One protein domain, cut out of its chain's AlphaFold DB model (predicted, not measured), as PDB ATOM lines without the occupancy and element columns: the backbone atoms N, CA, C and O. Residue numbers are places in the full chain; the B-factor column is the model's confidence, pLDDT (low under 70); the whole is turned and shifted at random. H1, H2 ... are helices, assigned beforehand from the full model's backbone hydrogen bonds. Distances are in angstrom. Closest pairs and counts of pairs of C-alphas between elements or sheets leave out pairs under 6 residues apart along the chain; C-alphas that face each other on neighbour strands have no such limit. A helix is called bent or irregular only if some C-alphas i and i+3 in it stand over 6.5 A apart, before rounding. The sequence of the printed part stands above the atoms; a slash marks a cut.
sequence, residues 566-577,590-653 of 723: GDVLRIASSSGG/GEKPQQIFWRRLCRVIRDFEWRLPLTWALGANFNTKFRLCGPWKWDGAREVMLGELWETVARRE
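What this domain is: This is residues 566 to 577 and 590 to 653 of the 723 residues of the protein "Putative dimethylaniline monooxygenase protein" of Eutypa lata (strain UCR-EL1) (UniProt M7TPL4). Four helices, H1, H3, H4 and H5, make a small body, and much of the long helix H2 sticks out from it as an arm. In the body H3 packs on both H1 and H5, while the short H4 sits by the first residues of H5. The printed part has 76 residues with five named helices, H1 to H5 in order, and no named strand; the class is all helix. The whole is loose, with a radius of gyration of the C-alphas of 15.0 A and spans of 47 by 35 by 20 A, the arm making the length.

How they stand to each other: Begin at H1, residues 566 to 573, which is close to but not clearly touching H2, residues 593 to 607; their closest C-alphas, of Ser 573 and Val 604, are 6.4 A apart, and their lines are about perpendicular at 90 degrees. H1 touches H3, residues 611 to 618, at C-alphas 568 and 613, 6.0 A apart, with a shallow tilt of 31 degrees, opposite ways. H3 touches H5, residues 637 to 650, at C-alphas 615 and 646, 5.6 A apart, with a steep tilt of 60 degrees, the same way. H4, residues 623 to 627, touches residues 637 to 641 of H5 alone, closest at C-alphas 624 and 637, 5.5 A apart. In H1, H2, H3 and H4 every O i to N i+4 pair is within hydrogen-bond range; in H5, 7 of 10 are.

Where its parts are: Find C-alpha 566 at (-6.629, -48.288, 24.810), where H1 begins. H2 runs 21.1 A from C-alpha 593 at (4.501, -38.297, 3.310). H5 runs 18.0 A to C-alpha 650 at (6.861, -43.911, 42.736) and is only just irregular, C-alphas 642 and 645 being 6.54 A apart.

The domain as a whole: Residues 590 to 602 stand free. Residues 578 to 589 are not printed, and C-alphas 577 and 590 are 27.8 A apart across this cut. Confidence is low, under 70, at residues 575 to 577 and 590.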
ATOM      1  N   GLY A 566      -6.490 -49.165  25.977       90.62
ATOM      2  CA  GLY A 566      -6.629 -48.288  24.810       90.62
ATOM      3  C   GLY A 566      -7.111 -46.879  25.166       90.62
ATOM      4  O   GLY A 566      -6.603 -45.906  24.614       90.62
ATOM      5  N   ASP A 567      -8.033 -46.755  26.125       91.62
ATOM      6  CA  ASP A 567      -8.507 -45.450  26.599       91.62
ATOM      7  C   ASP A 567      -7.390 -44.687  27.299       91.62
ATOM      8  O   ASP A 567      -7.173 -43.510  27.028       91.62
ATOM      9  N   VAL A 568      -6.632 -45.375  28.151       92.38
ATOM     10  CA  VAL A 568      -5.532 -44.766  28.899       92.38
ATOM     11  C   VAL A 568      -4.402 -44.329  27.979       92.38
ATOM     12  O   VAL A 568      -3.887 -43.228  28.149       92.38
ATOM     13  N   LEU A 569      -4.036 -45.143  26.984       91.38
ATOM     14  CA  LEU A 569      -3.033 -44.761  25.989       91.38
ATOM     15  C   LEU A 569      -3.499 -43.551  25.172       91.38
ATOM     16  O   LEU A 569      -2.722 -42.624  24.977       91.38
ATOM     17  N   ARG A 570      -4.777 -43.507  24.774       90.19
ATOM     18  CA  ARG A 570      -5.356 -42.355  24.066       90.19
ATOM     19  C   ARG A 570      -5.277 -41.073  24.901       90.19
ATOM     20  O   ARG A 570      -4.857 -40.046  24.382       90.19
ATOM     21  N   ILE A 571      -5.640 -41.139  26.184       90.19
ATOM     22  CA  ILE A 571      -5.587 -39.993  27.112       90.19
ATOM     23  C   ILE A 571      -4.134 -39.586  27.414       90.19
ATOM     24  O   ILE A 571      -3.831 -38.404  27.579       90.19
ATOM     25  N   ALA A 572      -3.211 -40.546  27.474       87.75
ATOM     26  CA  ALA A 572      -1.786 -40.272  27.659       87.75
ATOM     27  C   ALA A 572      -1.158 -39.595  26.431       87.75
ATOM     28  O   ALA A 572      -0.199 -38.843  26.584       87.75
ATOM     29  N   SER A 573      -1.695 -39.849  25.235       84.12
ATOM     30  CA  SER A 573      -1.266 -39.234  23.976       84.12
ATOM     31  C   SER A 573      -1.917 -37.878  23.680       84.12
ATOM     32  O   SER A 573      -1.476 -37.204  22.753       84.12
ATOM     33  N   SER A 574      -2.961 -37.466  24.408       76.81
ATOM     34  CA  SER A 574      -3.570 -36.140  24.233       76.81
ATOM     35  C   SER A 574      -2.807 -35.080  25.032       76.81
ATOM     36  O   SER A 574      -2.699 -35.193  26.256       76.81
ATOM     37  N   SER A 575      -2.300 -34.047  24.351       57.56
ATOM     38  CA  SER A 575      -1.620 -32.901  24.966       57.56
ATOM     39  C   SER A 575      -2.569 -32.188  25.938       57.56
ATOM     40  O   SER A 575      -3.632 -31.718  25.545       57.56
ATOM     41  N   GLY A 576      -2.202 -32.122  27.220       52.94
ATOM     42  CA  GLY A 576      -3.032 -31.588  28.311       52.94
ATOM     43  C   GLY A 576      -3.168 -30.059  28.353       52.94
ATOM     44  O   GLY A 576      -3.076 -29.484  29.430       52.94
ATOM     45  N   GLY A 577      -3.356 -29.387  27.217       44.25
ATOM     46  CA  GLY A 577      -3.519 -27.933  27.157       44.25
ATOM     47  C   GLY A 577      -4.623 -27.529  26.190       44.25
ATOM     48  O   GLY A 577      -4.502 -27.760  24.993       44.25
ATOM     49  N   GLY A 590       4.217 -28.865   1.722       68.44
ATOM     50  CA  GLY A 590       5.407 -29.130   0.900       68.44
ATOM     51  C   GLY A 590       6.291 -30.305   1.343       68.44
ATOM     52  O   GLY A 590       7.281 -30.589   0.670       68.44
ATOM     53  N   GLU A 591       5.959 -31.016   2.428       71.56
ATOM     54  CA  GLU A 591       6.762 -32.148   2.923       71.56
ATOM     55  C   GLU A 591       6.352 -33.503   2.313       71.56
ATOM     56  O   GLU A 591       5.193 -33.743   1.971       71.56
ATOM     57  N   LYS A 592       7.311 -34.437   2.190       79.25
ATOM     58  CA  LYS A 592       7.029 -35.799   1.700       79.25
ATOM     59  C   LYS A 592       6.241 -36.603   2.756       79.25
ATOM     60  O   LYS A 592       6.552 -36.484   3.941       79.25
ATOM     61  N   PRO A 593       5.328 -37.521   2.369       76.62
ATOM     62  CA  PRO A 593       4.501 -38.297   3.310       76.62
ATOM     63  C   PRO A 593       5.282 -39.015   4.423       76.62
ATOM     64  O   PRO A 593       4.841 -39.082   5.569       76.62
ATOM     65  N   GLN A 594       6.483 -39.505   4.110       76.44
ATOM     66  CA  GLN A 594       7.358 -40.177   5.072       76.44
ATOM     67  C   GLN A 594       7.924 -39.220   6.139       76.44
ATOM     68  O   GLN A 594       8.081 -39.613   7.292       76.44
ATOM     69  N   GLN A 595       8.199 -37.959   5.789       73.25
ATOM     70  CA  GLN A 595       8.670 -36.935   6.734       73.25
ATOM     71  C   GLN A 595       7.541 -36.480   7.663       73.25
ATOM     72  O   GLN A 595       7.751 -36.370   8.871       73.25
ATOM     73  N   ILE A 596       6.329 -36.331   7.116       76.62
ATOM     74  CA  ILE A 596       5.115 -36.044   7.888       76.62
ATOM     75  C   ILE A 596       4.859 -37.170   8.899       76.62
ATOM     76  O   ILE A 596       4.609 -36.892  10.072       76.62
ATOM     77  N   PHE A 597       4.991 -38.439   8.488       77.56
ATOM     78  CA  PHE A 597       4.867 -39.591   9.386       77.56
ATOM     79  C   PHE A 597       5.874 -39.541  10.543       77.56
ATOM     80  O   PHE A 597       5.469 -39.608  11.703       77.56
ATOM     81  N   TRP A 598       7.171 -39.365  10.257       74.81
ATOM     82  CA  TRP A 598       8.199 -39.305  11.302       74.81
ATOM     83  C   TRP A 598       8.014 -38.110  12.240       74.81
ATOM     84  O   TRP A 598       8.164 -38.264  13.448       74.81
ATOM     85  N   ARG A 599       7.625 -36.935  11.730       73.88
ATOM     86  CA  ARG A 599       7.332 -35.769  12.578       73.88
ATOM     87  C   ARG A 599       6.099 -35.974  13.449       73.88
ATOM     88  O   ARG A 599       6.140 -35.613  14.624       73.88
ATOM     89  N   ARG A 600       5.033 -36.582  12.915       73.62
ATOM     90  CA  ARG A 600       3.849 -36.966  13.702       73.62
ATOM     91  C   ARG A 600       4.227 -37.969  14.791       73.62
ATOM     92  O   ARG A 600       3.859 -37.765  15.942       73.62
ATOM     93  N   LEU A 601       5.028 -38.985  14.466       74.62
ATOM     94  CA  LEU A 601       5.500 -39.977  15.432       74.62
ATOM     95  C   LEU A 601       6.387 -39.351  16.523       74.62
ATOM     96  O   LEU A 601       6.157 -39.597  17.702       74.62
ATOM     97  N   CYS A 602       7.349 -38.499  16.161       74.12
ATOM     98  CA  CYS A 602       8.193 -37.790  17.127       74.12
ATOM     99  C   CYS A 602       7.382 -36.857  18.037       74.12
ATOM    100  O   CYS A 602       7.669 -36.787  19.228       74.12
ATOM    101  N   ARG A 603       6.359 -36.171  17.503       70.81
ATOM    102  CA  ARG A 603       5.444 -35.327  18.291       70.81
ATOM    103  C   ARG A 603       4.651 -36.173  19.290       70.81
ATOM    104  O   ARG A 603       4.640 -35.849  20.471       70.81
ATOM    105  N   VAL A 604       4.093 -37.305  18.847       70.94
ATOM    106  CA  VAL A 604       3.385 -38.255  19.724       70.94
ATOM    107  C   VAL A 604       4.304 -38.809  20.811       70.94
ATOM    108  O   VAL A 604       3.906 -38.832  21.964       70.94
ATOM    109  N   ILE A 605       5.530 -39.229  20.480       71.75
ATOM    110  CA  ILE A 605       6.484 -39.771  21.464       71.75
ATOM    111  C   ILE A 605       6.899 -38.703  22.481       71.75
ATOM    112  O   ILE A 605       6.992 -39.001  23.669       71.75
ATOM    113  N   ARG A 606       7.154 -37.469  22.028       71.81
ATOM    114  CA  ARG A 606       7.567 -36.357  22.894       71.81
ATOM    115  C   ARG A 606       6.468 -35.952  23.873       71.81
ATOM    116  O   ARG A 606       6.768 -35.686  25.032       71.81
ATOM    117  N   ASP A 607       5.224 -35.917  23.407       75.12
ATOM    118  CA  ASP A 607       4.089 -35.407  24.177       75.12
ATOM    119  C   ASP A 607       3.351 -36.541  24.936       75.12
ATOM    120  O   ASP A 607       2.345 -36.298  25.602       75.12
ATOM    121  N   PHE A 608       3.853 -37.785  24.863       83.81
ATOM    122  CA  PHE A 608       3.273 -38.953  25.528       83.81
ATOM    123  C   PHE A 608       3.566 -38.994  27.029       83.81
ATOM    124  O   PHE A 608       4.710 -39.066  27.486       83.81
ATOM    125  N   GLU A 609       2.501 -39.087  27.814       89.81
ATOM    126  CA  GLU A 609       2.583 -39.009  29.268       89.81
ATOM    127  C   GLU A 609       2.622 -40.389  29.913       89.81
ATOM    128  O   GLU A 609       1.641 -40.908  30.445       89.81
ATOM    129  N   TRP A 610       3.818 -40.980  29.886       89.06
ATOM    130  CA  TRP A 610       4.113 -42.345  30.341       89.06
ATOM    131  C   TRP A 610       3.738 -42.640  31.802       89.06
ATOM    132  O   TRP A 610       3.513 -43.798  32.161       89.06
ATOM    133  N   ARG A 611       3.640 -41.618  32.662       92.69
ATOM    134  CA  ARG A 611       3.234 -41.787  34.067       92.69
ATOM    135  C   ARG A 611       1.777 -42.225  34.195       92.69
ATOM    136  O   ARG A 611       1.451 -42.966  35.121       92.69
ATOM    137  N   LEU A 612       0.902 -41.809  33.276       93.00
ATOM    138  CA  LEU A 612      -0.521 -42.142  33.327       93.00
ATOM    139  C   LEU A 612      -0.783 -43.658  33.201       93.00
ATOM    140  O   LEU A 612      -1.401 -44.212  34.115       93.00
ATOM    141  N   PRO A 613      -0.296 -44.370  32.159       93.19
ATOM    142  CA  PRO A 613      -0.497 -45.815  32.047       93.19
ATOM    143  C   PRO A 613       0.157 -46.598  33.187       93.19
ATOM    144  O   PRO A 613      -0.418 -47.583  33.649       93.19
ATOM    145  N   LEU A 614       1.304 -46.150  33.706       91.88
ATOM    146  CA  LEU A 614       1.924 -46.798  34.864       91.88
ATOM    147  C   LEU A 614       1.113 -46.603  36.146       91.88
ATOM    148  O   LEU A 614       0.925 -47.563  36.888       91.88
ATOM    149  N   THR A 615       0.593 -45.400  36.398       92.31
ATOM    150  CA  THR A 615      -0.275 -45.149  37.560       92.31
ATOM    151  C   THR A 615      -1.562 -45.962  37.460       92.31
ATOM    152  O   THR A 615      -2.001 -46.551  38.444       92.31
ATOM    153  N   TRP A 616      -2.145 -46.060  36.263       93.19
ATOM    154  CA  TRP A 616      -3.332 -46.875  36.006       93.19
ATOM    155  C   TRP A 616      -3.096 -48.371  36.265       93.19
ATOM    156  O   TRP A 616      -3.952 -49.020  36.873       93.19
ATOM    157  N   ALA A 617      -1.955 -48.909  35.822       91.25
ATOM    158  CA  ALA A 617      -1.630 -50.329  35.939       91.25
ATOM    159  C   ALA A 617      -1.171 -50.721  37.351       91.25
ATOM    160  O   ALA A 617      -1.615 -51.726  37.906       91.25
ATOM    161  N   LEU A 618      -0.261 -49.932  37.924       90.00
ATOM    162  CA  LEU A 618       0.421 -50.249  39.177       90.00
ATOM    163  C   LEU A 618      -0.296 -49.670  40.397       90.00
ATOM    164  O   LEU A 618      -0.045 -50.113  41.515       90.00
ATOM    165  N   GLY A 619      -1.176 -48.688  40.216       88.50
ATOM    166  CA  GLY A 619      -1.986 -48.121  41.285       88.50
ATOM    167  C   GLY A 619      -3.127 -49.039  41.728       88.50
ATOM    168  O   GLY A 619      -3.565 -49.939  40.998       88.50
ATOM    169  N   ALA A 620      -3.630 -48.765  42.929       88.19
ATOM    170  CA  ALA A 620      -4.900 -49.302  43.400       88.19
ATOM    171  C   ALA A 620      -6.066 -48.751  42.552       88.19
ATOM    172  O   ALA A 620      -5.895 -47.850  41.722       88.19
ATOM    173  N   ASN A 621      -7.270 -49.269  42.764       89.62
ATOM    174  CA  ASN A 621      -8.505 -48.777  42.161       89.62
ATOM    175  C   ASN A 621      -8.964 -47.469  42.823       89.62
ATOM    176  O   ASN A 621     -10.032 -47.382  43.423       89.62
ATOM    177  N   PHE A 622      -8.143 -46.425  42.691       88.50
ATOM    178  CA  PHE A 622      -8.492 -45.068  43.094       88.50
ATOM    179  C   PHE A 622      -9.753 -44.613  42.358       88.50
ATOM    180  O   PHE A 622      -9.802 -44.706  41.137       88.50
ATOM    181  N   ASN A 623     -10.732 -44.032  43.052       92.50
ATOM    182  CA  ASN A 623     -11.940 -43.536  42.383       92.50
ATOM    183  C   ASN A 623     -11.631 -42.561  41.239       92.50
ATOM    184  O   ASN A 623     -12.281 -42.613  40.203       92.50
ATOM    185  N   THR A 624     -10.598 -41.724  41.384       93.19
ATOM    186  CA  THR A 624     -10.141 -40.801  40.335       93.19
ATOM    187  C   THR A 624      -9.749 -41.519  39.037       93.19
ATOM    188  O   THR A 624      -9.986 -40.991  37.955       93.19
ATOM    189  N   LYS A 625      -9.249 -42.764  39.102       93.25
ATOM    190  CA  LYS A 625      -9.008 -43.616  37.922       93.25
ATOM    191  C   LYS A 625     -10.297 -43.834  37.126       93.25
ATOM    192  O   LYS A 625     -10.265 -43.822  35.900       93.25
ATOM    193  N   PHE A 626     -11.429 -43.978  37.813       95.12
ATOM    194  CA  PHE A 626     -12.759 -44.145  37.219       95.12
ATOM    195  C   PHE A 626     -13.421 -42.821  36.814       95.12
ATOM    196  O   PHE A 626     -14.571 -42.806  36.397       95.12
ATOM    197  N   ARG A 627     -12.700 -41.699  36.922       95.38
ATOM    198  CA  ARG A 627     -13.121 -40.378  36.432       95.38
ATOM    199  C   ARG A 627     -12.436 -39.999  35.117       95.38
ATOM    200  O   ARG A 627     -12.697 -38.924  34.589       95.38
ATOM    201  N   LEU A 628     -11.569 -40.861  34.578       94.25
ATOM    202  CA  LEU A 628     -10.906 -40.654  33.284       94.25
ATOM    203  C   LEU A 628     -11.862 -40.844  32.095       94.25
ATOM    204  O   LEU A 628     -11.655 -40.264  31.030       94.25
ATOM    205  N   CYS A 629     -12.906 -41.655  32.270       92.69
ATOM    206  CA  CYS A 629     -13.939 -41.921  31.276       92.69
ATOM    207  C   CYS A 629     -15.292 -42.189  31.953       92.69
ATOM    208  O   CYS A 629     -15.408 -42.149  33.178       92.69
ATOM    209  N   GLY A 630     -16.312 -42.479  31.146       90.75
ATOM    210  CA  GLY A 630     -17.650 -42.803  31.625       90.75
ATOM    211  C   GLY A 630     -18.529 -41.572  31.878       90.75
ATOM    212  O   GLY A 630     -18.114 -40.440  31.617       90.75
ATOM    213  N   PRO A 631     -19.756 -41.792  32.380       89.81
ATOM    214  CA  PRO A 631     -20.777 -40.749  32.506       89.81
ATOM    215  C   PRO A 631     -20.382 -39.643  33.484       89.81
ATOM    216  O   PRO A 631     -20.831 -38.514  33.358       89.81
ATOM    217  N   TRP A 632     -19.510 -39.956  34.439       93.69
ATOM    218  CA  TRP A 632     -19.044 -39.015  35.441       93.69
ATOM    219  C   TRP A 632     -17.575 -38.620  35.248       93.69
ATOM    220  O   TRP A 632     -16.842 -38.455  36.223       93.69
ATOM    221  N   LYS A 633     -17.113 -38.505  33.998       94.12
ATOM    222  CA  LYS A 633     -15.752 -38.044  33.693       94.12
ATOM    223  C   LYS A 633     -15.468 -36.688  34.364       94.12
ATOM    224  O   LYS A 633     -16.336 -35.820  34.420       94.12
ATOM    225  N   TRP A 634     -14.244 -36.498  34.850       94.75
ATOM    226  CA  TRP A 634     -13.758 -35.227  35.390       94.75
ATOM    227  C   TRP A 634     -12.400 -34.883  34.788       94.75
ATOM    228  O   TRP A 634     -11.487 -35.707  34.825       94.75
ATOM    229  N   ASP A 635     -12.252 -33.670  34.260       90.19
ATOM    230  CA  ASP A 635     -11.034 -33.285  33.539       90.19
ATOM    231  C   ASP A 635      -9.800 -33.250  34.450       90.19
ATOM    232  O   ASP A 635      -8.750 -33.733  34.042       90.19
ATOM    233  N   GLY A 636      -9.965 -32.853  35.719       91.50
ATOM    234  CA  GLY A 636      -8.898 -32.856  36.731       91.50
ATOM    235  C   GLY A 636      -8.353 -34.247  37.106       91.50
ATOM    236  O   GLY A 636      -7.376 -34.372  37.853       91.50
ATOM    237  N   ALA A 637      -8.989 -35.325  36.629       93.75
ATOM    238  CA  ALA A 637      -8.595 -36.688  36.966       93.75
ATOM    239  C   ALA A 637      -7.202 -37.028  36.429       93.75
ATOM    240  O   ALA A 637      -6.458 -37.777  37.071       93.75
ATOM    241  N   ARG A 638      -6.836 -36.468  35.269       92.94
ATOM    242  CA  ARG A 638      -5.529 -36.686  34.644       92.94
ATOM    243  C   ARG A 638      -4.416 -36.103  35.510       92.94
ATOM    244  O   ARG A 638      -3.445 -36.800  35.793       92.94
ATOM    245  N   GLU A 639      -4.573 -34.875  35.987       91.19
ATOM    246  CA  GLU A 639      -3.581 -34.174  36.805       91.19
ATOM    247  C   GLU A 639      -3.384 -34.879  38.150       91.19
ATOM    248  O   GLU A 639      -2.252 -35.097  38.579       91.19
ATOM    249  N   VAL A 640      -4.473 -35.319  38.788       91.50
ATOM    250  CA  VAL A 640      -4.404 -36.067  40.054       91.50
ATOM    251  C   VAL A 640      -3.725 -37.430  39.868       91.50
ATOM    252  O   VAL A 640      -2.920 -37.835  40.711       91.50
ATOM    253  N   MET A 641      -3.990 -38.123  38.752       92.19
ATOM    254  CA  MET A 641      -3.299 -39.369  38.400       92.19
ATOM    255  C   MET A 641      -1.793 -39.151  38.192       92.19
ATOM    256  O   MET A 641      -0.988 -39.941  38.675       92.19
ATOM    257  N   LEU A 642      -1.402 -38.075  37.501       90.38
ATOM    258  CA  LEU A 642      -0.002 -37.754  37.192       90.38
ATOM    259  C   LEU A 642       0.783 -37.167  38.376       90.38
ATOM    260  O   LEU A 642       2.016 -37.231  38.378       90.38
ATOM    261  N   GLY A 643       0.084 -36.581  39.349       87.81
ATOM    262  CA  GLY A 643       0.646 -35.970  40.549       87.81
ATOM    263  C   GLY A 643       0.509 -36.869  41.774       87.81
ATOM    264  O   GLY A 643       1.315 -37.774  41.989       87.81
ATOM    265  N   GLU A 644      -0.519 -36.611  42.586       86.00
ATOM    266  CA  GLU A 644      -0.728 -37.250  43.894       86.00
ATOM    267  C   GLU A 644      -0.698 -38.784  43.821       86.00
ATOM    268  O   GLU A 644      -0.031 -39.440  44.623       86.00
ATOM    269  N   LEU A 645      -1.400 -39.380  42.852       88.00
ATOM    270  CA  LEU A 645      -1.490 -40.838  42.761       88.00
ATOM    271  C   LEU A 645      -0.198 -41.452  42.218       88.00
ATOM    272  O   LEU A 645       0.201 -42.524  42.680       88.00
ATOM    273  N   TRP A 646       0.504 -40.760  41.320       89.00
ATOM    274  CA  TRP A 646       1.838 -41.167  40.883       89.00
ATOM    275  C   TRP A 646       2.827 -41.218  42.052       89.00
ATOM    276  O   TRP A 646       3.605 -42.169  42.133       89.00
ATOM    277  N   GLU A 647       2.765 -40.283  43.011       83.94
ATOM    278  CA  GLU A 647       3.621 -40.337  44.205       83.94
ATOM    279  C   GLU A 647       3.443 -41.649  44.978       83.94
ATOM    280  O   GLU A 647       4.425 -42.224  45.449       83.94
ATOM    281  N   THR A 648       2.215 -42.172  45.074       82.44
ATOM    282  CA  THR A 648       1.953 -43.451  45.762       82.44
ATOM    283  C   THR A 648       2.604 -44.646  45.067       82.44
ATOM    284  O   THR A 648       2.980 -45.613  45.730       82.44
ATOM    285  N   VAL A 649       2.764 -44.588  43.742       85.38
ATOM    286  CA  VAL A 649       3.424 -45.631  42.951       85.38
ATOM    287  C   VAL A 649       4.937 -45.449  43.008       85.38
ATOM    288  O   VAL A 649       5.645 -46.402  43.319       85.38
ATOM    289  N   ALA A 650       5.434 -44.231  42.786       84.62
ATOM    290  CA  ALA A 650       6.861 -43.911  42.736       84.62
ATOM    291  C   ALA A 650       7.578 -44.057  44.090       84.62
ATOM    292  O   ALA A 650       8.784 -44.285  44.131       84.62
ATOM    293  N   ARG A 651       6.851 -43.938  45.210       83.12
ATOM    294  CA  ARG A 651       7.384 -44.146  46.570       83.12
ATOM    295  C   ARG A 651       7.627 -45.616  46.922       83.12
ATOM    296  O   ARG A 651       8.239 -45.884  47.956       83.12
ATOM    297  N   ARG A 652       7.116 -46.569  46.136       81.81
ATOM    298  CA  ARG A 652       7.271 -48.001  46.423       81.81
ATOM    299  C   ARG A 652       8.714 -48.422  46.180       81.81
ATOM    300  O   ARG A 652       9.375 -47.982  45.249       81.81
ATOM    301  N   GLU A 653       9.216 -49.314  47.020       75.44
ATOM    302  CA  GLU A 653      10.565 -49.833  46.819       75.44
ATOM    303  C   GLU A 653      10.641 -50.833  45.676       75.44
ATOM    304  O   GLU A 653       9.677 -51.528  45.396       75.44
TER     305      GLU A 653